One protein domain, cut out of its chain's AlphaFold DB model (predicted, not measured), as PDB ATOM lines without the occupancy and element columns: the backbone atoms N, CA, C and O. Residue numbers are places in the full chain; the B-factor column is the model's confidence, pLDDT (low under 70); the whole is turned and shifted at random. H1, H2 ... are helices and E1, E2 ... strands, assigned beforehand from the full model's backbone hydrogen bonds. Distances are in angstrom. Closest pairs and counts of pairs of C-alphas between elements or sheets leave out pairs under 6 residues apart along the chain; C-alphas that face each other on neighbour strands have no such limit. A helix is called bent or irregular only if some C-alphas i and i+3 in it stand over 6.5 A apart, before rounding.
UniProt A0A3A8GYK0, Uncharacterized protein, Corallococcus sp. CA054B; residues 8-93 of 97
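What this domain is: This is residues 8 to 93 of the 97 residues of an uncharacterized protein of Corallococcus sp. CA054B (UniProt A0A3A8GYK0). A strand hairpin, E1 and E2, is joined by a long loop, residues 71 to 86, at one end of the length; the four helices gather on E1's side of the hairpin, away from E2. H2 and H4 make a corner near E1, H1 is beyond H2, and H3 is next to the end of H2. The printed part has 86 residues with four named helices and then two named strands, in the order H1 H2 H3 H4 E1 E2, and its class is mixed, helices and strands. The two-stranded sheet, order E1 - E2, is antiparallel. The whole is compact, with a radius of gyration of the C-alphas of 13.6 A, yet elongated in outline, spanning 42 by 24 by 18 A.

How they stand to each other: H1, residues 8 to 16, and H2, residues 30 to 40, form a helical hairpin; they only just touch, with 3 pairs of C-alphas within 8 A, the closest being Leu 11 and Ile 36 at 6.9 A. Their tilt is shallow, 22 degrees, opposite ways. H3, residues 44 to 49, is close to H2 but not clearly touching it, and their closest C-alphas, Leu 40 and Thr 46, are 5.6 A apart. Residues 52 to 53 pair antiparallel with residues 68 to 69 of E1, residues 65 to 70. H4, residues 55 to 60, touches H2 at 76 degrees, about perpendicular; their closest C-alphas are Glu 30 and Arg 55, at 7.5 A. H4 is irregular, with C-alphas 56 and 59 at 8.1 A. The closest C-alphas of H4 and E1 are Arg 57 and Tyr 67, at 6.5 A. H2 and E1 are near each other. E1 and E2, residues 87 to 92, form a hairpin, antiparallel at 151 degrees; N 66 and O 91, and N 89 and O 68, are within hydrogen-bond range, each at 2.9 A. E2 is apart from H1, H2, H3 and H4. In H1, H2 and H3 every O i to N i+4 pair is within hydrogen-bond range; in H4 0 of 2 are, beside 1 of 3 O i to N i+3 pairs.

Where its parts are: H1 begins at C-alpha 8, (-17.844, 3.006, 20.097), and is 12.0 A long. H2 measures 15.2 A, H3 8.5 A and H4 10.1 A. E1 measures 15.4 A from C-alpha 65, (-25.512, -3.779, 16.119). E2 measures 15.8 A and ends at C-alpha 92, (-21.307, -3.978, 15.606).

The domain as a whole: The C-alphas farthest apart, Pro 18 and Glu 75, are 42.7 A from each other. The printed part has no cut. The links H1 to H2, 13 residues, and E1 to E2, 16 residues, are long. Mean pLDDT of the printed part is 86.4; residues 75 to 83 are under 70.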
ATOM      1  N   GLU A   8     -17.293   4.065  19.254       87.94
ATOM      2  CA  GLU A   8     -17.844   3.006  20.097       87.94
ATOM      3  C   GLU A   8     -18.338   3.525  21.453       87.94
ATOM      4  O   GLU A   8     -19.470   3.239  21.831       87.94
ATOM      5  N   ASP A   9     -17.549   4.331  22.171       88.12
ATOM      6  CA  ASP A   9     -17.978   4.891  23.457       88.12
ATOM      7  C   ASP A   9     -19.184   5.821  23.294       88.12
ATOM      8  O   ASP A   9     -20.064   5.834  24.153       88.12
ATOM      9  N   LEU A  10     -19.256   6.575  22.194       91.19
ATOM     10  CA  LEU A  10     -20.395   7.443  21.887       91.19
ATOM     11  C   LEU A  10     -21.658   6.640  21.553       91.19
ATOM     12  O   LEU A  10     -22.736   6.980  22.039       91.19
ATOM     13  N   LEU A  11     -21.530   5.560  20.779       90.81
ATOM     14  CA  LEU A  11     -22.633   4.633  20.506       90.81
ATOM     15  C   LEU A  11     -23.112   3.986  21.807       90.81
ATOM     16  O   LEU A  11     -24.300   4.040  22.124       90.81
ATOM     17  N   ARG A  12     -22.183   3.479  22.626       89.19
ATOM     18  CA  ARG A  12     -22.497   2.904  23.937       89.19
ATOM     19  C   ARG A  12     -23.202   3.916  24.837       89.19
ATOM     20  O   ARG A  12     -24.197   3.572  25.469       89.19
ATOM     21  N   GLN A  13     -22.743   5.167  24.886       89.69
ATOM     22  CA  GLN A  13     -23.391   6.233  25.661       89.69
ATOM     23  C   GLN A  13     -24.799   6.560  25.151       89.69
ATOM     24  O   GLN A  13     -25.699   6.770  25.961       89.69
ATOM     25  N   HIS A  14     -25.021   6.574  23.832       91.06
ATOM     26  CA  HIS A  14     -26.351   6.805  23.266       91.06
ATOM     27  C   HIS A  14     -27.339   5.714  23.700       91.06
ATOM     28  O   HIS A  14     -28.428   6.017  24.194       91.06
ATOM     29  N   PHE A  15     -26.939   4.447  23.568       90.56
ATOM     30  CA  PHE A  15     -27.795   3.305  23.884       90.56
ATOM     31  C   PHE A  15     -27.946   3.036  25.385       90.56
ATOM     32  O   PHE A  15     -28.994   2.567  25.812       90.56
ATOM     33  N   THR A  16     -26.970   3.402  26.217       89.62
ATOM     34  CA  THR A  16     -27.113   3.368  27.691       89.62
ATOM     35  C   THR A  16     -27.793   4.617  28.263       89.62
ATOM     36  O   THR A  16     -28.093   4.676  29.455       89.62
ATOM     37  N   GLY A  17     -28.064   5.619  27.421       87.88
ATOM     38  CA  GLY A  17     -28.722   6.865  27.794       87.88
ATOM     39  C   GLY A  17     -30.217   6.720  28.120       87.88
ATOM     40  O   GLY A  17     -30.800   5.645  27.995       87.88
ATOM     41  N   PRO A  18     -30.889   7.821  28.502       87.06
ATOM     42  CA  PRO A  18     -32.252   7.800  29.050       87.06
ATOM     43  C   PRO A  18     -33.326   7.273  28.089       87.06
ATOM     44  O   PRO A  18     -34.366   6.799  28.547       87.06
ATOM     45  N   LYS A  19     -33.080   7.359  26.775       89.19
ATOM     46  CA  LYS A  19     -33.996   6.892  25.730       89.19
ATOM     47  C   LYS A  19     -34.086   5.367  25.684       89.19
ATOM     48  O   LYS A  19     -35.183   4.823  25.684       89.19
ATOM     49  N   TRP A  20     -32.933   4.704  25.644       89.38
ATOM     50  CA  TRP A  20     -32.831   3.265  25.398       89.38
ATOM     51  C   TRP A  20     -32.538   2.462  26.664       89.38
ATOM     52  O   TRP A  20     -32.917   1.301  26.746       89.38
ATOM     53  N   GLN A  21     -31.900   3.073  27.668       86.81
ATOM     54  CA  GLN A  21     -31.587   2.452  28.962       86.81
ATOM     55  C   GLN A  21     -30.869   1.095  28.829       86.81
ATOM     56  O   GLN A  21     -31.027   0.216  29.670       86.81
ATOM     57  N   GLY A  22     -30.082   0.932  27.765       84.19
ATOM     58  CA  GLY A  22     -29.325  -0.275  27.454       84.19
ATOM     59  C   GLY A  22     -30.067  -1.328  26.629       84.19
ATOM     60  O   GLY A  22     -29.505  -2.401  26.448       84.19
ATOM     61  N   ALA A  23     -31.287  -1.078  26.135       82.56
ATOM     62  CA  ALA A  23     -32.042  -2.081  25.377       82.56
ATOM     63  C   ALA A  23     -32.889  -1.503  24.227       82.56
ATOM     64  O   ALA A  23     -33.676  -0.573  24.410       82.56
ATOM     65  N   CYS A  24     -32.812  -2.143  23.054       83.44
ATOM     66  CA  CYS A  24     -33.608  -1.836  21.861       83.44
ATOM     67  C   CYS A  24     -34.379  -3.078  21.380       83.44
ATOM     68  O   CYS A  24     -34.118  -3.628  20.313       83.44
ATOM     69  N   ALA A  25     -35.359  -3.542  22.163       77.62
ATOM     70  CA  ALA A  25     -36.081  -4.789  21.867       77.62
ATOM     71  C   ALA A  25     -36.936  -4.758  20.578       77.62
ATOM     72  O   ALA A  25     -37.273  -5.814  20.052       77.62
ATOM     73  N   ASN A  26     -37.301  -3.569  20.082       86.06
ATOM     74  CA  ASN A  26     -38.207  -3.391  18.937       86.06
ATOM     75  C   ASN A  26     -37.539  -2.687  17.748       86.06
ATOM     76  O   ASN A  26     -38.227  -2.041  16.952       86.06
ATOM     77  N   GLY A  27     -36.215  -2.759  17.649       91.31
ATOM     78  CA  GLY A  27     -35.488  -1.962  16.676       91.31
ATOM     79  C   GLY A  27     -35.021  -0.615  17.215       91.31
ATOM     80  O   GLY A  27     -35.263  -0.257  18.372       91.31
ATOM     81  N   ILE A  28     -34.415   0.161  16.322       93.75
ATOM     82  CA  ILE A  28     -34.125   1.583  16.523       93.75
ATOM     83  C   ILE A  28     -35.118   2.450  15.740       93.75
ATOM     84  O   ILE A  28     -35.797   1.976  14.832       93.75
ATOM     85  N   ASP A  29     -35.197   3.735  16.072       94.00
ATOM     86  CA  ASP A  29     -36.004   4.698  15.325       94.00
ATOM     87  C   ASP A  29     -35.151   5.610  14.427       94.00
ATOM     88  O   ASP A  29     -33.919   5.553  14.397       94.00
ATOM     89  N   GLU A  30     -35.846   6.452  13.667       94.75
ATOM     90  CA  GLU A  30     -35.263   7.397  12.717       94.75
ATOM     91  C   GLU A  30     -34.312   8.405  13.386       94.75
ATOM     92  O   GLU A  30     -33.271   8.738  12.816       94.75
ATOM     93  N   GLU A  31     -34.639   8.859  14.600       94.69
ATOM     94  CA  GLU A  31     -33.803   9.775  15.387       94.69
ATOM     95  C   GLU A  31     -32.494   9.088  15.795       94.69
ATOM     96  O   GLU A  31     -31.412   9.653  15.646       94.69
ATOM     97  N   THR A  32     -32.567   7.844  16.262       94.25
ATOM     98  CA  THR A  32     -31.381   7.073  16.640       94.25
ATOM     99  C   THR A  32     -30.515   6.737  15.438       94.25
ATOM    100  O   THR A  32     -29.295   6.847  15.524       94.25
ATOM    101  N   ALA A  33     -31.109   6.415  14.292       94.88
ATOM    102  CA  ALA A  33     -30.353   6.226  13.062       94.88
ATOM    103  C   ALA A  33     -29.632   7.515  12.610       94.88
ATOM    104  O   ALA A  33     -28.480   7.451  12.181       94.88
ATOM    105  N   GLN A  34     -30.250   8.692  12.771       95.44
ATOM    106  CA  GLN A  34     -29.584   9.981  12.530       95.44
ATOM    107  C   GLN A  34     -28.437  10.239  13.517       95.44
ATOM    108  O   GLN A  34     -27.378  10.722  13.114       95.44
ATOM    109  N   GLU A  35     -28.611   9.891  14.790       95.00
ATOM    110  CA  GLU A  35     -27.561  10.058  15.796       95.00
ATOM    111  C   GLU A  35     -26.371   9.116  15.557       95.00
ATOM    112  O   GLU A  35     -25.221   9.542  15.661       95.00
ATOM    113  N   ILE A  36     -26.622   7.868  15.146       93.75
ATOM    114  CA  ILE A  36     -25.568   6.940  14.715       93.75
ATOM    115  C   ILE A  36     -24.793   7.537  13.538       93.75
ATOM    116  O   ILE A  36     -23.568   7.603  13.585       93.75
ATOM    117  N   GLU A  37     -25.479   8.020  12.500       94.44
ATOM    118  CA  GLU A  37     -24.828   8.652  11.345       94.44
ATOM    119  C   GLU A  37     -24.021   9.896  11.746       94.44
ATOM    120  O   GLU A  37     -22.921  10.110  11.231       94.44
ATOM    121  N   ARG A  38     -24.502  10.682  12.718       94.06
ATOM    122  CA  ARG A  38     -23.756  11.815  13.286       94.06
ATOM    123  C   ARG A  38     -22.464  11.355  13.960       94.06
ATOM    124  O   ARG A  38     -21.419  11.954  13.711       94.06
ATOM    125  N   ILE A  39     -22.516  10.302  14.781       93.50
ATOM    126  CA  ILE A  39     -21.341   9.714  15.447       93.50
ATOM    127  C   ILE A  39     -20.361   9.146  14.411       93.50
ATOM    128  O   ILE A  39     -19.150   9.369  14.502       93.50
ATOM    129  N   LEU A  40     -20.869   8.464  13.383       90.75
ATOM    130  CA  LEU A  40     -20.069   7.974  12.260       90.75
ATOM    131  C   LEU A  40     -19.420   9.125  11.476       90.75
ATOM    132  O   LEU A  40     -18.287   9.004  11.026       90.75
ATOM    133  N   GLY A  41     -20.065  10.282  11.380       90.88
ATOM    134  CA  GLY A  41     -19.495  11.471  10.745       90.88
ATOM    135  C   GLY A  41     -18.305  12.102  11.482       90.88
ATOM    136  O   GLY A  41     -17.632  12.958  10.902       90.88
ATOM    137  N   LEU A  42     -18.031  11.709  12.733       90.50
ATOM    138  CA  LEU A  42     -16.935  12.267  13.535       90.50
ATOM    139  C   LEU A  42     -15.555  11.727  13.135       90.50
ATOM    140  O   LEU A  42     -14.571  12.454  13.242       90.50
ATOM    141  N   SER A  43     -15.470  10.481  12.658       86.62
ATOM    142  CA  SER A  43     -14.223   9.921  12.126       86.62
ATOM    143  C   SER A  43     -14.089  10.235  10.641       86.62
ATOM    144  O   SER A  43     -15.037  10.076   9.867       86.62
ATOM    145  N   GLY A  44     -12.886  10.649  10.228       82.94
ATOM    146  CA  GLY A  44     -12.574  10.907   8.823       82.94
ATOM    147  C   GLY A  44     -12.850   9.692   7.939       82.94
ATOM    148  O   GLY A  44     -13.458   9.844   6.887       82.94
ATOM    149  N   VAL A  45     -12.517   8.486   8.416       83.19
ATOM    150  CA  VAL A  45     -12.665   7.234   7.657       83.19
ATOM    151  C   VAL A  45     -14.131   6.908   7.381       83.19
ATOM    152  O   VAL A  45     -14.517   6.705   6.233       83.19
ATOM    153  N   THR A  46     -14.979   6.868   8.410       86.19
ATOM    154  CA  THR A  46     -16.404   6.527   8.252       86.19
ATOM    155  C   THR A  46     -17.179   7.628   7.535       86.19
ATOM    156  O   THR A  46     -18.109   7.329   6.783       86.19
ATOM    157  N   ARG A  47     -16.764   8.891   7.702       86.81
ATOM    158  CA  ARG A  47     -17.296  10.024   6.940       86.81
ATOM    159  C   ARG A  47     -16.953   9.926   5.456       86.81
ATOM    160  O   ARG A  47     -17.829  10.150   4.630       86.81
ATOM    161  N   GLU A  48     -15.708   9.602   5.118       83.75
ATOM    162  CA  GLU A  48     -15.265   9.438   3.728       83.75
ATOM    163  C   GLU A  48     -15.922   8.234   3.058       83.75
ATOM    164  O   GLU A  48     -16.406   8.353   1.936       83.75
ATOM    165  N   LEU A  49     -16.041   7.117   3.779       85.00
ATOM    166  CA  LEU A  49     -16.804   5.958   3.320       85.00
ATOM    167  C   LEU A  49     -18.291   6.274   3.117       85.00
ATOM    168  O   LEU A  49     -18.963   5.564   2.375       85.00
ATOM    169  N   GLY A  50     -18.815   7.323   3.755       88.25
ATOM    170  CA  GLY A  50     -20.217   7.708   3.648       88.25
ATOM    171  C   GLY A  50     -21.157   6.638   4.197       88.25
ATOM    172  O   GLY A  50     -22.219   6.424   3.614       88.25
ATOM    173  N   VAL A  51     -20.752   5.954   5.274       90.56
ATOM    174  CA  VAL A  51     -21.548   4.899   5.921       90.56
ATOM    175  C   VAL A  51     -22.885   5.475   6.389       90.56
ATOM    176  O   VAL A  51     -22.916   6.507   7.059       90.56
ATOM    177  N   ARG A  52     -23.985   4.802   6.046       94.50
ATOM    178  CA  ARG A  52     -25.354   5.186   6.435       94.50
ATOM    179  C   ARG A  52     -26.071   4.028   7.097       94.50
ATOM    180  O   ARG A  52     -25.770   2.877   6.796       94.50
ATOM    181  N   VAL A  53     -27.035   4.322   7.960       95.69
ATOM    182  CA  VAL A  53     -27.893   3.289   8.549       95.69
ATOM    183  C   VAL A  53     -28.937   2.858   7.514       95.69
ATOM    184  O   VAL A  53     -29.545   3.696   6.845       95.69
ATOM    185  N   ASP A  54     -29.165   1.549   7.381       95.81
ATOM    186  CA  ASP A  54     -30.193   0.996   6.493       95.81
ATOM    187  C   ASP A  54     -31.586   1.285   7.075       95.81
ATOM    188  O   ASP A  54     -32.098   0.576   7.946       95.81
ATOM    189  N   ARG A  55     -32.218   2.352   6.572       94.69
ATOM    190  CA  ARG A  55     -33.544   2.809   7.020       94.69
ATOM    191  C   ARG A  55     -34.656   1.789   6.761       94.69
ATOM    192  O   ARG A  55     -35.703   1.865   7.398       94.69
ATOM    193  N   ALA A  56     -34.451   0.818   5.867       94.62
ATOM    194  CA  ALA A  56     -35.424  -0.247   5.630       94.62
ATOM    195  C   ALA A  56     -35.391  -1.334   6.719       94.62
ATOM    196  O   ALA A  56     -36.323  -2.131   6.800       94.62
ATOM    197  N   ARG A  57     -34.341  -1.369   7.555       93.75
ATOM    198  CA  ARG A  57     -34.083  -2.441   8.532       93.75
ATOM    199  C   ARG A  57     -33.883  -1.931   9.959       93.75
ATOM    200  O   ARG A  57     -33.257  -2.594  10.787       93.75
ATOM    201  N   LEU A  58     -34.443  -0.762  10.274       93.75
ATOM    202  CA  LEU A  58     -34.375  -0.184  11.620       93.75
ATOM    203  C   LEU A  58     -35.030  -1.091  12.671       93.75
ATOM    204  O   LEU A  58     -34.468  -1.288  13.743       93.75
ATOM    205  N   ALA A  59     -36.165  -1.707  12.321       93.81
ATOM    206  CA  ALA A  59     -36.898  -2.643  13.179       93.81
ATOM    207  C   ALA A  59     -36.116  -3.931  13.498       93.81
ATOM    208  O   ALA A  59     -36.442  -4.630  14.450       93.81
ATOM    209  N   GLU A  60     -35.105  -4.251  12.691       91.31
ATOM    210  CA  GLU A  60     -34.247  -5.419  12.873       91.31
ATOM    211  C   GLU A  60     -32.909  -5.058  13.528       91.31
ATOM    212  O   GLU A  60     -32.065  -5.930  13.644       91.31
ATOM    213  N   SER A  61     -32.660  -3.794  13.874       90.31
ATOM    214  CA  SER A  61     -31.381  -3.342  14.435       90.31
ATOM    215  C   SER A  61     -31.453  -3.198  15.957       90.31
ATOM    216  O   SER A  61     -32.512  -2.924  16.505       90.31
ATOM    217  N   HIS A  62     -30.336  -3.344  16.660       89.56
ATOM    218  CA  HIS A  62     -30.297  -3.424  18.121       89.56
ATOM    219  C   HIS A  62     -29.218  -2.518  18.731       89.56
ATOM    220  O   HIS A  62     -28.370  -1.957  18.040       89.56
ATOM    221  N   GLU A  63     -29.223  -2.405  20.056       85.75
ATOM    222  CA  GLU A  63     -28.307  -1.567  20.839       85.75
ATOM    223  C   GLU A  63     -26.820  -1.935  20.701       85.75
ATOM    224  O   GLU A  63     -25.951  -1.165  21.112       85.75
ATOM    225  N   ALA A  64     -26.529  -3.108  20.135       88.00
ATOM    226  CA  ALA A  64     -25.189  -3.657  19.942       88.00
ATOM    227  C   ALA A  64     -24.786  -3.765  18.462       88.00
ATOM    228  O   ALA A  64     -23.630  -4.065  18.150       88.00
ATOM    229  N   TRP A  65     -25.746  -3.598  17.544       91.25
ATOM    230  CA  TRP A  65     -25.512  -3.779  16.119       91.25
ATOM    231  C   TRP A  65     -26.611  -3.173  15.246       91.25
ATOM    232  O   TRP A  65     -27.793  -3.277  15.551       91.25
ATOM    233  N   VAL A  66     -26.242  -2.592  14.106       94.12
ATOM    234  CA  VAL A  66     -27.191  -1.983  13.159       94.12
ATOM    235  C   VAL A  66     -26.864  -2.366  11.724       94.12
ATOM    236  O   VAL A  66     -25.700  -2.550  11.361       94.12
ATOM    237  N   TYR A  67     -27.893  -2.454  10.884       95.69
ATOM    238  CA  TYR A  67     -27.686  -2.586   9.447       95.69
ATOM    239  C   TYR A  67     -27.204  -1.266   8.855       95.69
ATOM    240  O   TYR A  67     -27.757  -0.203   9.138       95.69
ATOM    241  N   VAL A  68     -26.176  -1.345   8.016       95.31
ATOM    242  CA  VAL A  68     -25.585  -0.188   7.347       95.31
ATOM    243  C   VAL A  68     -25.420  -0.430   5.858       95.31
ATOM    244  O   VAL A  68     -25.302  -1.564   5.387       95.31
ATOM    245  N   GLU A  69     -25.353   0.666   5.121       94.44
ATOM    246  CA  GLU A  69     -25.015   0.704   3.711       94.44
ATOM    247  C   GLU A  69     -23.758   1.551   3.519       94.44
ATOM    248  O   GLU A  69     -23.609   2.630   4.101       94.44
ATOM    249  N   VAL A  70     -22.846   1.054   2.689       90.56
ATOM    250  CA  VAL A  70     -21.648   1.771   2.256       90.56
ATOM    251  C   VAL A  70     -21.804   2.040   0.761       90.56
ATOM    252  O   VAL A  70     -21.889   1.081  -0.014       90.56
ATOM    253  N   PRO A  71     -21.891   3.308   0.325       88.25
ATOM    254  CA  PRO A  71     -22.006   3.642  -1.087       88.25
ATOM    255  C   PRO A  71     -20.735   3.264  -1.856       88.25
ATOM    256  O   PRO A  71     -19.642   3.169  -1.293       88.25
ATOM    257  N   ALA A  72     -20.885   3.086  -3.172       84.31
ATOM    258  CA  ALA A  72     -19.750   2.866  -4.058       84.31
ATOM    259  C   ALA A  72     -18.779   4.054  -3.981       84.31
ATOM    260  O   ALA A  72     -19.193   5.208  -4.120       84.31
ATOM    261  N   GLN A  73     -17.497   3.764  -3.769       83.19
ATOM    262  CA  GLN A  73     -16.465   4.794  -3.661       83.19
ATOM    263  C   GLN A  73     -16.005   5.250  -5.056       83.19
ATOM    264  O   GLN A  73     -15.872   4.412  -5.954       83.19
ATOM    265  N   PRO A  74     -15.758   6.557  -5.272       71.31
ATOM    266  CA  PRO A  74     -15.285   7.067  -6.556       71.31
ATOM    267  C   PRO A  74     -13.878   6.546  -6.885       71.31
ATOM    268  O   PRO A  74     -13.065   6.313  -5.993       71.31
ATOM    269  N   GLU A  75     -13.566   6.430  -8.180       63.25
ATOM    270  CA  GLU A  75     -12.290   5.876  -8.675       63.25
ATOM    271  C   GLU A  75     -11.039   6.661  -8.237       63.25
ATOM    272  O   GLU A  75      -9.946   6.113  -8.291       63.25
ATOM    273  N   ASN A  76     -11.198   7.903  -7.762       59.50
ATOM    274  CA  ASN A  76     -10.116   8.778  -7.287       59.50
ATOM    275  C   ASN A  76     -10.177   9.034  -5.764       59.50
ATOM    276  O   ASN A  76      -9.762  10.099  -5.300       59.50
ATOM    277  N   GLY A  77     -10.790   8.127  -4.994       58.28
ATOM    278  CA  GLY A  77     -10.850   8.208  -3.529       58.28
ATOM    279  C   GLY A  77      -9.478   8.047  -2.857       58.28
ATOM    280  O   GLY A  77      -8.492   7.715  -3.508       58.28
ATOM    281  N   PHE A  78      -9.395   8.287  -1.542       56.81
ATOM    282  CA  PHE A  78      -8.161   8.091  -0.768       56.81
ATOM    283  C   PHE A  78      -7.553   6.701  -1.037       56.81
ATOM    284  O   PHE A  78      -8.241   5.685  -0.930       56.81
ATOM    285  N   ALA A  79      -6.251   6.677  -1.340       54.09
ATOM    286  CA  ALA A  79      -5.480   5.554  -1.898       54.09
ATOM    287  C   ALA A  79      -5.534   4.210  -1.129       54.09
ATOM    288  O   ALA A  79      -5.002   3.211  -1.603       54.09
ATOM    289  N   SER A  80      -6.162   4.163   0.049       58.44
ATOM    290  CA  SER A  80      -6.297   2.956   0.879       58.44
ATOM    291  C   SER A  80      -7.676   2.285   0.792       58.44
ATOM    292  O   SER A  80      -7.829   1.169   1.280       58.44
ATOM    293  N   LEU A  81      -8.683   2.948   0.208       58.31
ATOM    294  CA  LEU A  81     -10.078   2.472   0.130       58.31
ATOM    295  C   LEU A  81     -10.614   2.429  -1.309       58.31
ATOM    296  O   LEU A  81     -11.824   2.332  -1.534       58.31
ATOM    297  N   GLU A  82      -9.718   2.506  -2.293       60.38
ATOM    298  CA  GLU A  82     -10.081   2.469  -3.704       60.38
ATOM    299  C   GLU A  82     -10.913   1.209  -4.019       60.38
ATOM    300  O   GLU A  82     -10.501   0.082  -3.737       60.38
ATOM    301  N   ARG A  83     -12.065   1.413  -4.678       65.62
ATOM    302  CA  ARG A  83     -12.916   0.377  -5.307       65.62
ATOM    303  C   ARG A  83     -13.818  -0.461  -4.398       65.62
ATOM    304  O   ARG A  83     -14.181  -1.573  -4.788       65.62
ATOM    305  N   LEU A  84     -14.265   0.044  -3.249       73.38
ATOM    306  CA  LEU A  84     -15.367  -0.628  -2.547       73.38
ATOM    307  C   LEU A  84     -16.672  -0.497  -3.362       73.38
ATOM    308  O   LEU A  84     -17.129   0.630  -3.590       73.38
ATOM    309  N   PRO A  85     -17.279  -1.612  -3.828       80.94
ATOM    310  CA  PRO A  85     -18.597  -1.565  -4.447       80.94
ATOM    311  C   PRO A  85     -19.640  -1.162  -3.405       80.94
ATOM    312  O   PRO A  85     -19.441  -1.363  -2.202       80.94
ATOM    313  N   ALA A  86     -20.783  -0.650  -3.869       85.94
ATOM    314  CA  ALA A  86     -21.920  -0.424  -2.986       85.94
ATOM    315  C   ALA A  86     -22.256  -1.730  -2.251       85.94
ATOM    316  O   ALA A  86     -22.470  -2.765  -2.885       85.94
ATOM    317  N   SER A  87     -22.247  -1.680  -0.924       89.00
ATOM    318  CA  SER A  87     -22.302  -2.868  -0.075       89.00
ATOM    319  C   SER A  87     -23.241  -2.645   1.101       89.00
ATOM    320  O   SER A  87     -23.349  -1.537   1.625       89.00
ATOM    321  N   LYS A  88     -23.900  -3.719   1.537       93.00
ATOM    322  CA  LYS A  88     -24.644  -3.763   2.799       93.00
ATOM    323  C   LYS A  88     -23.810  -4.478   3.849       93.00
ATOM    324  O   LYS A  88     -23.092  -5.423   3.523       93.00
ATOM    325  N   GLY A  89     -23.921  -4.050   5.096       91.50
ATOM    326  CA  GLY A  89     -23.177  -4.624   6.209       91.50
ATOM    327  C   GLY A  89     -23.934  -4.544   7.525       91.50
ATOM    328  O   GLY A  89     -25.031  -3.990   7.605       91.50
ATOM    329  N   ILE A  90     -23.318  -5.111   8.556       92.88
ATOM    330  CA  ILE A  90     -23.740  -4.961   9.945       92.88
ATOM    331  C   ILE A  90     -22.595  -4.257  10.662       92.88
ATOM    332  O   ILE A  90     -21.467  -4.749  10.658       92.88
ATOM    333  N   LEU A  91     -22.882  -3.095  11.239       91.19
ATOM    334  CA  LEU A  91     -21.974  -2.418  12.151       91.19
ATOM    335  C   LEU A  91     -22.249  -2.947  13.556       91.19
ATOM    336  O   LEU A  91     -23.398  -2.941  13.982       91.19
ATOM    337  N   THR A  92     -21.214  -3.385  14.263       90.62
ATOM    338  CA  THR A  92     -21.307  -3.978  15.606       90.62
ATOM    339  C   THR A  92     -20.320  -3.303  16.548       90.62
ATOM    340  O   THR A  92     -19.225  -2.943  16.114       90.62
ATOM    341  N   TRP A  93     -20.653  -3.194  17.830       87.88
ATOM    342  CA  TRP A  93     -19.761  -2.688  18.883       87.88
ATOM    343  C   TRP A  93     -19.982  -3.464  20.183       87.88
ATOM    344  O   TRP A  93     -20.933  -4.243  20.284       87.88
TER     345      TRP A  93